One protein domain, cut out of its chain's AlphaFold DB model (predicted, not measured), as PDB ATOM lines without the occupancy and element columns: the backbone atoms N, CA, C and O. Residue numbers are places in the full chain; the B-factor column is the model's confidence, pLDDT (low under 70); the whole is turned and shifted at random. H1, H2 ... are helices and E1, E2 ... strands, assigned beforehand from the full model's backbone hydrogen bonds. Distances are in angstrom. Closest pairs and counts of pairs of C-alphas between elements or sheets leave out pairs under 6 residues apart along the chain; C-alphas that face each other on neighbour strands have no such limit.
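What this domain is: This is residues 9 to 70 of the 70 residues of the protein "Alpha/beta fold family hydrolase" of Mycoplasma edwardii (UniProt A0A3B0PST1). Two parallel strands, E1 and E2, form a narrow ribbon through the middle, with H1 over one side of it and the longer H3 over the other. H1 and H3 both run back against the strands, and H2 makes a small corner at one end, where the chain turns into H3. The printed part has 62 residues, with two named strands and three named helices in the order E1, H1, E2, H2, H3, and its class is mixed, helices and strands. It is compact, with a radius of gyration of the C-alphas of 11.7 A, and flat, spanning 30 by 27 by 13 A.

How they stand to each other: E1, residues 15 to 20, and E2, residues 40 to 45, are parallel neighbours at 20 degrees; N 17 and O 41 are 2.8 A apart and N 45 and O 19 2.9 A, within hydrogen-bond range. With H1, residues 28 to 34, they form a strand-helix-strand unit, two parallel strands joined through a helix, with a right-handed crossover. The closest C-alphas of E1 and H1 are those of Leu 19 and Ala 28, 6.0 A apart. H2, residues 52 to 55, and H3, residues 57 to 68, touch only at the corner by their link, and only just, with 3 pairs of C-alphas within 8 A; the closest are Phe 53 and Ala 60, 5.9 A, and H3 touches with residues 60 to 61 alone. The closest C-alphas of E1 and H3 are those of Ile 18 and Ala 60, 6.7 A apart. H1 is apart from H2 and H3. In H1 and H3 every O i to N i+4 pair is within hydrogen-bond range; H2 is too short for such a pair.

Where its parts are: E1 begins at C-alpha 15 (33.385, 40.696, -27.586) and is 16.7 A long. H1 is 10.1 A, E2 16.3 A and H2 5.2 A long. H3, 16.3 A, ends at C-alpha 68 (42.609, 36.164, -28.151).

The domain as a whole: The C-alphas farthest apart, of Leu 10 and Lys 47, are 32.3 A apart. The printed part has no cut and no long link. Its mean pLDDT is 92.1, and residue 36 alone is under 70.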
ATOM      1  N   HIS A   9      21.624  42.114 -27.007       77.19
ATOM      2  CA  HIS A   9      21.334  40.799 -26.444       77.19
ATOM      3  C   HIS A   9      21.452  39.654 -27.471       77.19
ATOM      4  O   HIS A   9      21.583  38.498 -27.080       77.19
ATOM      5  N   LEU A  10      21.430  39.955 -28.777       81.81
ATOM      6  CA  LEU A  10      21.627  38.971 -29.846       81.81
ATOM      7  C   LEU A  10      23.112  38.647 -30.079       81.81
ATOM      8  O   LEU A  10      23.433  37.667 -30.751       81.81
ATOM      9  N   MET A  11      24.033  39.450 -29.542       81.88
ATOM     10  CA  MET A  11      25.462  39.183 -29.648       81.88
ATOM     11  C   MET A  11      25.876  38.089 -28.660       81.88
ATOM     12  O   MET A  11      26.089  38.323 -27.473       81.88
ATOM     13  N   GLN A  12      26.004  36.868 -29.174       83.94
ATOM     14  CA  GLN A  12      26.380  35.697 -28.376       83.94
ATOM     15  C   GLN A  12      27.891  35.447 -28.325       83.94
ATOM     16  O   GLN A  12      28.361  34.702 -27.471       83.94
ATOM     17  N   LYS A  13      28.660  36.042 -29.244       89.31
ATOM     18  CA  LYS A  13      30.112  35.848 -29.286       89.31
ATOM     19  C   LYS A  13      30.807  36.706 -28.225       89.31
ATOM     20  O   LYS A  13      30.413  37.865 -28.061       89.31
ATOM     21  N   PRO A  14      31.871  36.188 -27.581       92.50
ATOM     22  CA  PRO A  14      32.760  37.008 -26.771       92.50
ATOM     23  C   PRO A  14      33.194  38.244 -27.558       92.50
ATOM     24  O   PRO A  14      33.582  38.140 -28.723       92.50
ATOM     25  N   THR A  15      33.093  39.415 -26.941       92.38
ATOM     26  CA  THR A  15      33.385  40.696 -27.586       92.38
ATOM     27  C   THR A  15      34.212  41.566 -26.650       92.38
ATOM     28  O   THR A  15      33.827  41.795 -25.506       92.38
ATOM     29  N   LEU A  16      35.328  42.087 -27.155       94.94
ATOM     30  CA  LEU A  16      36.194  43.018 -26.438       94.94
ATOM     31  C   LEU A  16      35.926  44.460 -26.883       94.94
ATOM     32  O   LEU A  16      36.012  44.775 -28.069       94.94
ATOM     33  N   PHE A  17      35.698  45.349 -25.923       95.00
ATOM     34  CA  PHE A  17      35.744  46.796 -26.104       95.00
ATOM     35  C   PHE A  17      37.022  47.357 -25.487       95.00
ATOM     36  O   PHE A  17      37.278  47.164 -24.301       95.00
ATOM     37  N   ILE A  18      37.799  48.099 -26.276       96.94
ATOM     38  CA  ILE A  18      38.961  48.863 -25.804       96.94
ATOM     39  C   ILE A  18      38.638  50.341 -25.985       96.94
ATOM     40  O   ILE A  18      38.434  50.796 -27.107       96.94
ATOM     41  N   LEU A  19      38.566  51.082 -24.881       96.94
ATOM     42  CA  LEU A  19      38.088  52.464 -24.853       96.94
ATOM     43  C   LEU A  19      39.111  53.374 -24.178       96.94
ATOM     44  O   LEU A  19      39.801  52.963 -23.243       96.94
ATOM     45  N   GLY A  20      39.174  54.631 -24.605       97.38
ATOM     46  CA  GLY A  20      39.920  55.652 -23.880       97.38
ATOM     47  C   GLY A  20      39.058  56.331 -22.823       97.38
ATOM     48  O   GLY A  20      37.903  56.680 -23.060       97.38
ATOM     49  N   LYS A  21      39.629  56.553 -21.638       96.38
ATOM     50  CA  LYS A  21      38.939  57.221 -20.523       96.38
ATOM     51  C   LYS A  21      38.470  58.643 -20.846       96.38
ATOM     52  O   LYS A  21      37.499  59.109 -20.257       96.38
ATOM     53  N   TYR A  22      39.162  59.332 -21.750       96.12
ATOM     54  CA  TYR A  22      38.898  60.724 -22.114       96.12
ATOM     55  C   TYR A  22      38.218  60.869 -23.484       96.12
ATOM     56  O   TYR A  22      38.173  61.972 -24.031       96.12
ATOM     57  N   ASP A  23      37.687  59.778 -24.043       95.81
ATOM     58  CA  ASP A  23      36.903  59.813 -25.275       95.81
ATOM     59  C   ASP A  23      35.615  60.639 -25.083       95.81
ATOM     60  O   ASP A  23      34.738  60.304 -24.283       95.81
ATOM     61  N   LYS A  24      35.507  61.746 -25.827       93.31
ATOM     62  CA  LYS A  24      34.340  62.647 -25.813       93.31
ATOM     63  C   LYS A  24      33.250  62.244 -26.811       93.31
ATOM     64  O   LYS A  24      32.159  62.807 -26.763       93.31
ATOM     65  N   ILE A  25      33.543  61.315 -27.717       93.62
ATOM     66  CA  ILE A  25      32.631  60.809 -28.746       93.62
ATOM     67  C   ILE A  25      31.934  59.545 -28.233       93.62
ATOM     68  O   ILE A  25      30.709  59.444 -28.319       93.62
ATOM     69  N   VAL A  26      32.695  58.611 -27.648       90.94
ATOM     70  CA  VAL A  26      32.191  57.355 -27.066       90.94
ATOM     71  C   VAL A  26      32.641  57.229 -25.601       90.94
ATOM     72  O   VAL A  26      33.641  56.576 -25.306       90.94
ATOM     73  N   PRO A  27      31.913  57.842 -24.646       91.62
ATOM     74  CA  PRO A  27      32.314  57.847 -23.241       91.62
ATOM     75  C   PRO A  27      32.324  56.444 -22.625       91.62
ATOM     76  O   PRO A  27      31.313  55.737 -22.652       91.62
ATOM     77  N   ALA A  28      33.441  56.067 -21.998       91.12
ATOM     78  CA  ALA A  28      33.649  54.714 -21.484       91.12
ATOM     79  C   ALA A  28      32.617  54.271 -20.429       91.12
ATOM     80  O   ALA A  28      32.164  53.127 -20.451       91.12
ATOM     81  N   GLU A  29      32.197  55.176 -19.540       87.50
ATOM     82  CA  GLU A  29      31.196  54.868 -18.506       87.50
ATOM     83  C   GLU A  29      29.822  54.558 -19.110       87.50
ATOM     84  O   GLU A  29      29.175  53.588 -18.726       87.50
ATOM     85  N   LYS A  30      29.425  55.289 -20.155       87.06
ATOM     86  CA  LYS A  30      28.169  55.021 -20.861       87.06
ATOM     87  C   LYS A  30      28.201  53.678 -21.591       87.06
ATOM     88  O   LYS A  30      27.190  52.986 -21.664       87.06
ATOM     89  N   THR A  31      29.360  53.284 -22.119       86.44
ATOM     90  CA  THR A  31      29.531  51.954 -22.716       86.44
ATOM     91  C   THR A  31      29.398  50.854 -21.662       86.44
ATOM     92  O   THR A  31      28.710  49.873 -21.912       86.44
ATOM     93  N   LYS A  32      29.954  51.017 -20.455       85.44
ATOM     94  CA  LYS A  32      29.736  50.045 -19.366       85.44
ATOM     95  C   LYS A  32      28.258  49.883 -19.012       85.44
ATOM     96  O   LYS A  32      27.808  48.757 -18.837       85.44
ATOM     97  N   GLU A  33      27.509  50.982 -18.932       84.44
ATOM     98  CA  GLU A  33      26.072  50.948 -18.622       84.44
ATOM     99  C   GLU A  33      25.268  50.172 -19.674       84.44
ATOM    100  O   GLU A  33      24.359  49.417 -19.334       84.44
ATOM    101  N   ILE A  34      25.608  50.346 -20.953       82.50
ATOM    102  CA  ILE A  34      24.896  49.722 -22.075       82.50
ATOM    103  C   ILE A  34      25.287  48.245 -22.244       82.50
ATOM    104  O   ILE A  34      24.442  47.416 -22.572       82.50
ATOM    105  N   PHE A  35      26.556  47.900 -22.023       80.81
ATOM    106  CA  PHE A  35      27.127  46.587 -22.348       80.81
ATOM    107  C   PHE A  35      27.431  45.742 -21.100       80.81
ATOM    108  O   PHE A  35      28.433  45.032 -21.043       80.81
ATOM    109  N   ASN A  36      26.556  45.792 -20.093       69.75
ATOM    110  CA  ASN A  36      26.700  45.032 -18.849       69.75
ATOM    111  C   ASN A  36      26.197  43.577 -18.985       69.75
ATOM    112  O   ASN A  36      25.226  43.183 -18.337       69.75
ATOM    113  N   THR A  37      26.810  42.774 -19.862       73.69
ATOM    114  CA  THR A  37      26.506  41.333 -19.992       73.69
ATOM    115  C   THR A  37      27.777  40.487 -19.927       73.69
ATOM    116  O   THR A  37      28.878  40.986 -20.144       73.69
ATOM    117  N   SER A  38      27.634  39.189 -19.643       74.75
ATOM    118  CA  SER A  38      28.759  38.257 -19.457       74.75
ATOM    119  C   SER A  38      29.629  38.035 -20.699       74.75
ATOM    120  O   SER A  38      30.742  37.537 -20.570       74.75
ATOM    121  N   ASN A  39      29.137  38.372 -21.895       87.06
ATOM    122  CA  ASN A  39      29.854  38.131 -23.154       87.06
ATOM    123  C   ASN A  39      30.755  39.305 -23.557       87.06
ATOM    124  O   ASN A  39      31.480  39.212 -24.549       87.06
ATOM    125  N   PHE A  40      30.695  40.408 -22.816       90.44
ATOM    126  CA  PHE A  40      31.458  41.609 -23.098       90.44
ATOM    127  C   PHE A  40      32.603  41.764 -22.105       90.44
ATOM    128  O   PHE A  40      32.409  41.752 -20.892       90.44
ATOM    129  N   GLU A  41      33.804  41.977 -22.630       93.06
ATOM    130  CA  GLU A  41      34.946  42.447 -21.859       93.06
ATOM    131  C   GLU A  41      35.195  43.911 -22.206       93.06
ATOM    132  O   GLU A  41      35.325  44.267 -23.374       93.06
ATOM    133  N   ILE A  42      35.259  44.776 -21.195       94.25
ATOM    134  CA  ILE A  42      35.508  46.205 -21.390       94.25
ATOM    135  C   ILE A  42      36.841  46.555 -20.736       94.25
ATOM    136  O   ILE A  42      37.013  46.419 -19.524       94.25
ATOM    137  N   LYS A  43      37.784  47.037 -21.544       95.94
ATOM    138  CA  LYS A  43      39.069  47.580 -21.110       95.94
ATOM    139  C   LYS A  43      39.089  49.081 -21.333       95.94
ATOM    140  O   LYS A  43      38.760  49.566 -22.414       95.94
ATOM    141  N   ILE A  44      39.504  49.813 -20.306       96.25
ATOM    142  CA  ILE A  44      39.629  51.268 -20.358       96.25
ATOM    143  C   ILE A  44      41.094  51.626 -20.182       96.25
ATOM    144  O   ILE A  44      41.716  51.222 -19.203       96.25
ATOM    145  N   ILE A  45      41.628  52.400 -21.121       97.00
ATOM    146  CA  ILE A  45      42.989  52.920 -21.062       97.00
ATOM    147  C   ILE A  45      42.955  54.320 -20.443       97.00
ATOM    148  O   ILE A  45      42.320  55.245 -20.966       97.00
ATOM    149  N   ASP A  46      43.649  54.480 -19.315       94.75
ATOM    150  CA  ASP A  46      43.912  55.791 -18.720       94.75
ATOM    151  C   ASP A  46      44.762  56.654 -19.671       94.75
ATOM    152  O   ASP A  46      45.635  56.149 -20.369       94.75
ATOM    153  N   LYS A  47      44.542  57.977 -19.681       93.06
ATOM    154  CA  LYS A  47      45.279  58.934 -20.545       93.06
ATOM    155  C   LYS A  47      45.115  58.700 -22.055       93.06
ATOM    156  O   LYS A  47      45.958  59.141 -22.823       93.06
ATOM    157  N   CYS A  48      44.006  58.088 -22.476       96.88
ATOM    158  CA  CYS A  48      43.655  57.885 -23.883       96.88
ATOM    159  C   CYS A  48      42.333  58.580 -24.247       96.88
ATOM    160  O   CYS A  48      41.379  58.544 -23.461       96.88
ATOM    161  N   GLY A  49      42.283  59.191 -25.434       96.12
ATOM    162  CA  GLY A  49      41.086  59.735 -26.071       96.12
ATOM    163  C   GLY A  49      40.359  58.710 -26.946       96.12
ATOM    164  O   GLY A  49      40.150  57.568 -26.548       96.12
ATOM    165  N   HIS A  50      39.936  59.131 -28.137       96.56
ATOM    166  CA  HIS A  50      39.056  58.344 -29.009       96.56
ATOM    167  C   HIS A  50      39.763  57.212 -29.764       96.56
ATOM    168  O   HIS A  50      39.119  56.272 -30.221       96.56
ATOM    169  N   SER A  51      41.086  57.279 -29.932       96.94
ATOM    170  CA  SER A  51      41.833  56.364 -30.801       96.94
ATOM    171  C   SER A  51      42.861  55.519 -30.035       96.94
ATOM    172  O   SER A  51      44.060  55.705 -30.241       96.94
ATOM    173  N   PRO A  52      42.441  54.534 -29.213       96.94
ATOM    174  CA  PRO A  52      43.334  53.633 -28.471       96.94
ATOM    175  C   PRO A  52      44.467  53.011 -29.287       96.94
ATOM    176  O   PRO A  52      45.603  52.958 -28.823       96.94
ATOM    177  N   PHE A  53      44.186  52.586 -30.520       97.06
ATOM    178  CA  PHE A  53      45.188  51.969 -31.393       97.06
ATOM    179  C   PHE A  53      46.209  52.959 -31.973       97.06
ATOM    180  O   PHE A  53      47.237  52.519 -32.473       97.06
ATOM    181  N   ASN A  54      45.967  54.268 -31.866       97.00
ATOM    182  CA  ASN A  54      46.911  55.309 -32.281       97.00
ATOM    183  C   ASN A  54      47.595  55.958 -31.068       97.00
ATOM    184  O   ASN A  54      48.803  56.158 -31.067       97.00
ATOM    185  N   GLU A  55      46.824  56.279 -30.030       97.06
ATOM    186  CA  GLU A  55      47.283  57.020 -28.848       97.06
ATOM    187  C   GLU A  55      47.982  56.121 -27.818       97.06
ATOM    188  O   GLU A  55      48.871  56.571 -27.100       97.06
ATOM    189  N   ALA A  56      47.588  54.846 -27.740       96.81
ATOM    190  CA  ALA A  56      48.043  53.901 -26.723       96.81
ATOM    191  C   ALA A  56      48.262  52.488 -27.296       96.81
ATOM    192  O   ALA A  56      47.949  51.487 -26.644       96.81
ATOM    193  N   TYR A  57      48.818  52.407 -28.512       96.94
ATOM    194  CA  TYR A  57      48.985  51.161 -29.273       96.94
ATOM    195  C   TYR A  57      49.531  49.975 -28.456       96.94
ATOM    196  O   TYR A  57      48.914  48.911 -28.513       96.94
ATOM    197  N   PRO A  58      50.615  50.107 -27.657       97.81
ATOM    198  CA  PRO A  58      51.158  48.962 -26.924       97.81
ATOM    199  C   PRO A  58      50.165  48.369 -25.917       97.81
ATOM    200  O   PRO A  58      50.063  47.152 -25.801       97.81
ATOM    201  N   ILE A  59      49.405  49.227 -25.228       98.06
ATOM    202  CA  ILE A  59      48.420  48.818 -24.219       98.06
ATOM    203  C   ILE A  59      47.197  48.200 -24.906       98.06
ATOM    204  O   ILE A  59      46.719  47.145 -24.501       98.06
ATOM    205  N   ALA A  60      46.712  48.828 -25.982       97.81
ATOM    206  CA  ALA A  60      45.597  48.294 -26.759       97.81
ATOM    207  C   ALA A  60      45.930  46.916 -27.362       97.81
ATOM    208  O   ALA A  60      45.096  46.011 -27.344       97.81
ATOM    209  N   LEU A  61      47.158  46.736 -27.856       98.06
ATOM    210  CA  LEU A  61      47.624  45.464 -28.402       98.06
ATOM    211  C   LEU A  61      47.742  44.380 -27.324       98.06
ATOM    212  O   LEU A  61      47.380  43.235 -27.584       98.06
ATOM    213  N   ASP A  62      48.238  44.723 -26.136       98.25
ATOM    214  CA  ASP A  62      48.318  43.796 -25.003       98.25
ATOM    215  C   ASP A  62      46.926  43.282 -24.598       98.25
ATOM    216  O   ASP A  62      46.705  42.074 -24.519       98.25
ATOM    217  N   TYR A  63      45.941  44.177 -24.477       98.12
ATOM    218  CA  TYR A  63      44.553  43.783 -24.218       98.12
ATOM    219  C   TYR A  63      43.959  42.899 -25.312       98.12
ATOM    220  O   TYR A  63      43.242  41.949 -25.001       98.12
ATOM    221  N   LEU A  64      44.262  43.181 -26.580       98.00
ATOM    222  CA  LEU A  64      43.807  42.343 -27.685       98.00
ATOM    223  C   LEU A  64      44.407  40.933 -27.609       98.00
ATOM    224  O   LEU A  64      43.676  39.961 -27.769       98.00
ATOM    225  N   LYS A  65      45.709  40.807 -27.330       98.12
ATOM    226  CA  LYS A  65      46.372  39.502 -27.177       98.12
ATOM    227  C   LYS A  65      45.765  38.695 -26.033       98.12
ATOM    228  O   LYS A  65      45.335  37.572 -26.251       98.12
ATOM    229  N   GLN A  66      45.617  39.310 -24.858       97.38
ATOM    230  CA  GLN A  66      45.001  38.667 -23.691       97.38
ATOM    231  C   GLN A  66      43.579  38.171 -23.952       97.38
ATOM    232  O   GLN A  66      43.138  37.220 -23.316       97.38
ATOM    233  N   PHE A  67      42.833  38.837 -24.831       97.12
ATOM    234  CA  PHE A  67      41.497  38.403 -25.213       97.12
ATOM    235  C   PHE A  67      41.516  37.236 -26.206       97.12
ATOM    236  O   PHE A  67      40.668  36.358 -26.109       97.12
ATOM    237  N   LEU A  68      42.469  37.222 -27.144       96.69
ATOM    238  CA  LEU A  68      42.609  36.164 -28.151       96.69
ATOM    239  C   LEU A  68      43.198  34.861 -27.593       96.69
ATOM    240  O   LEU A  68      42.942  33.805 -28.160       96.69
ATOM    241  N   ASP A  69      43.963  34.934 -26.504       95.69
ATOM    242  CA  ASP A  69      44.569  33.769 -25.844       95.69
ATOM    243  C   ASP A  69      43.595  33.017 -24.901       95.69
ATOM    244  O   ASP A  69      44.003  32.068 -24.228       95.69
ATOM    245  N   LYS A  70      42.323  33.439 -24.822       86.62
ATOM    246  CA  LYS A  70      41.252  32.796 -24.036       86.62
ATOM    247  C   LYS A  70      40.459  31.797 -24.871       86.62
ATOM    248  O   LYS A  70      40.099  30.745 -24.301       86.62
TER     249      LYS A  70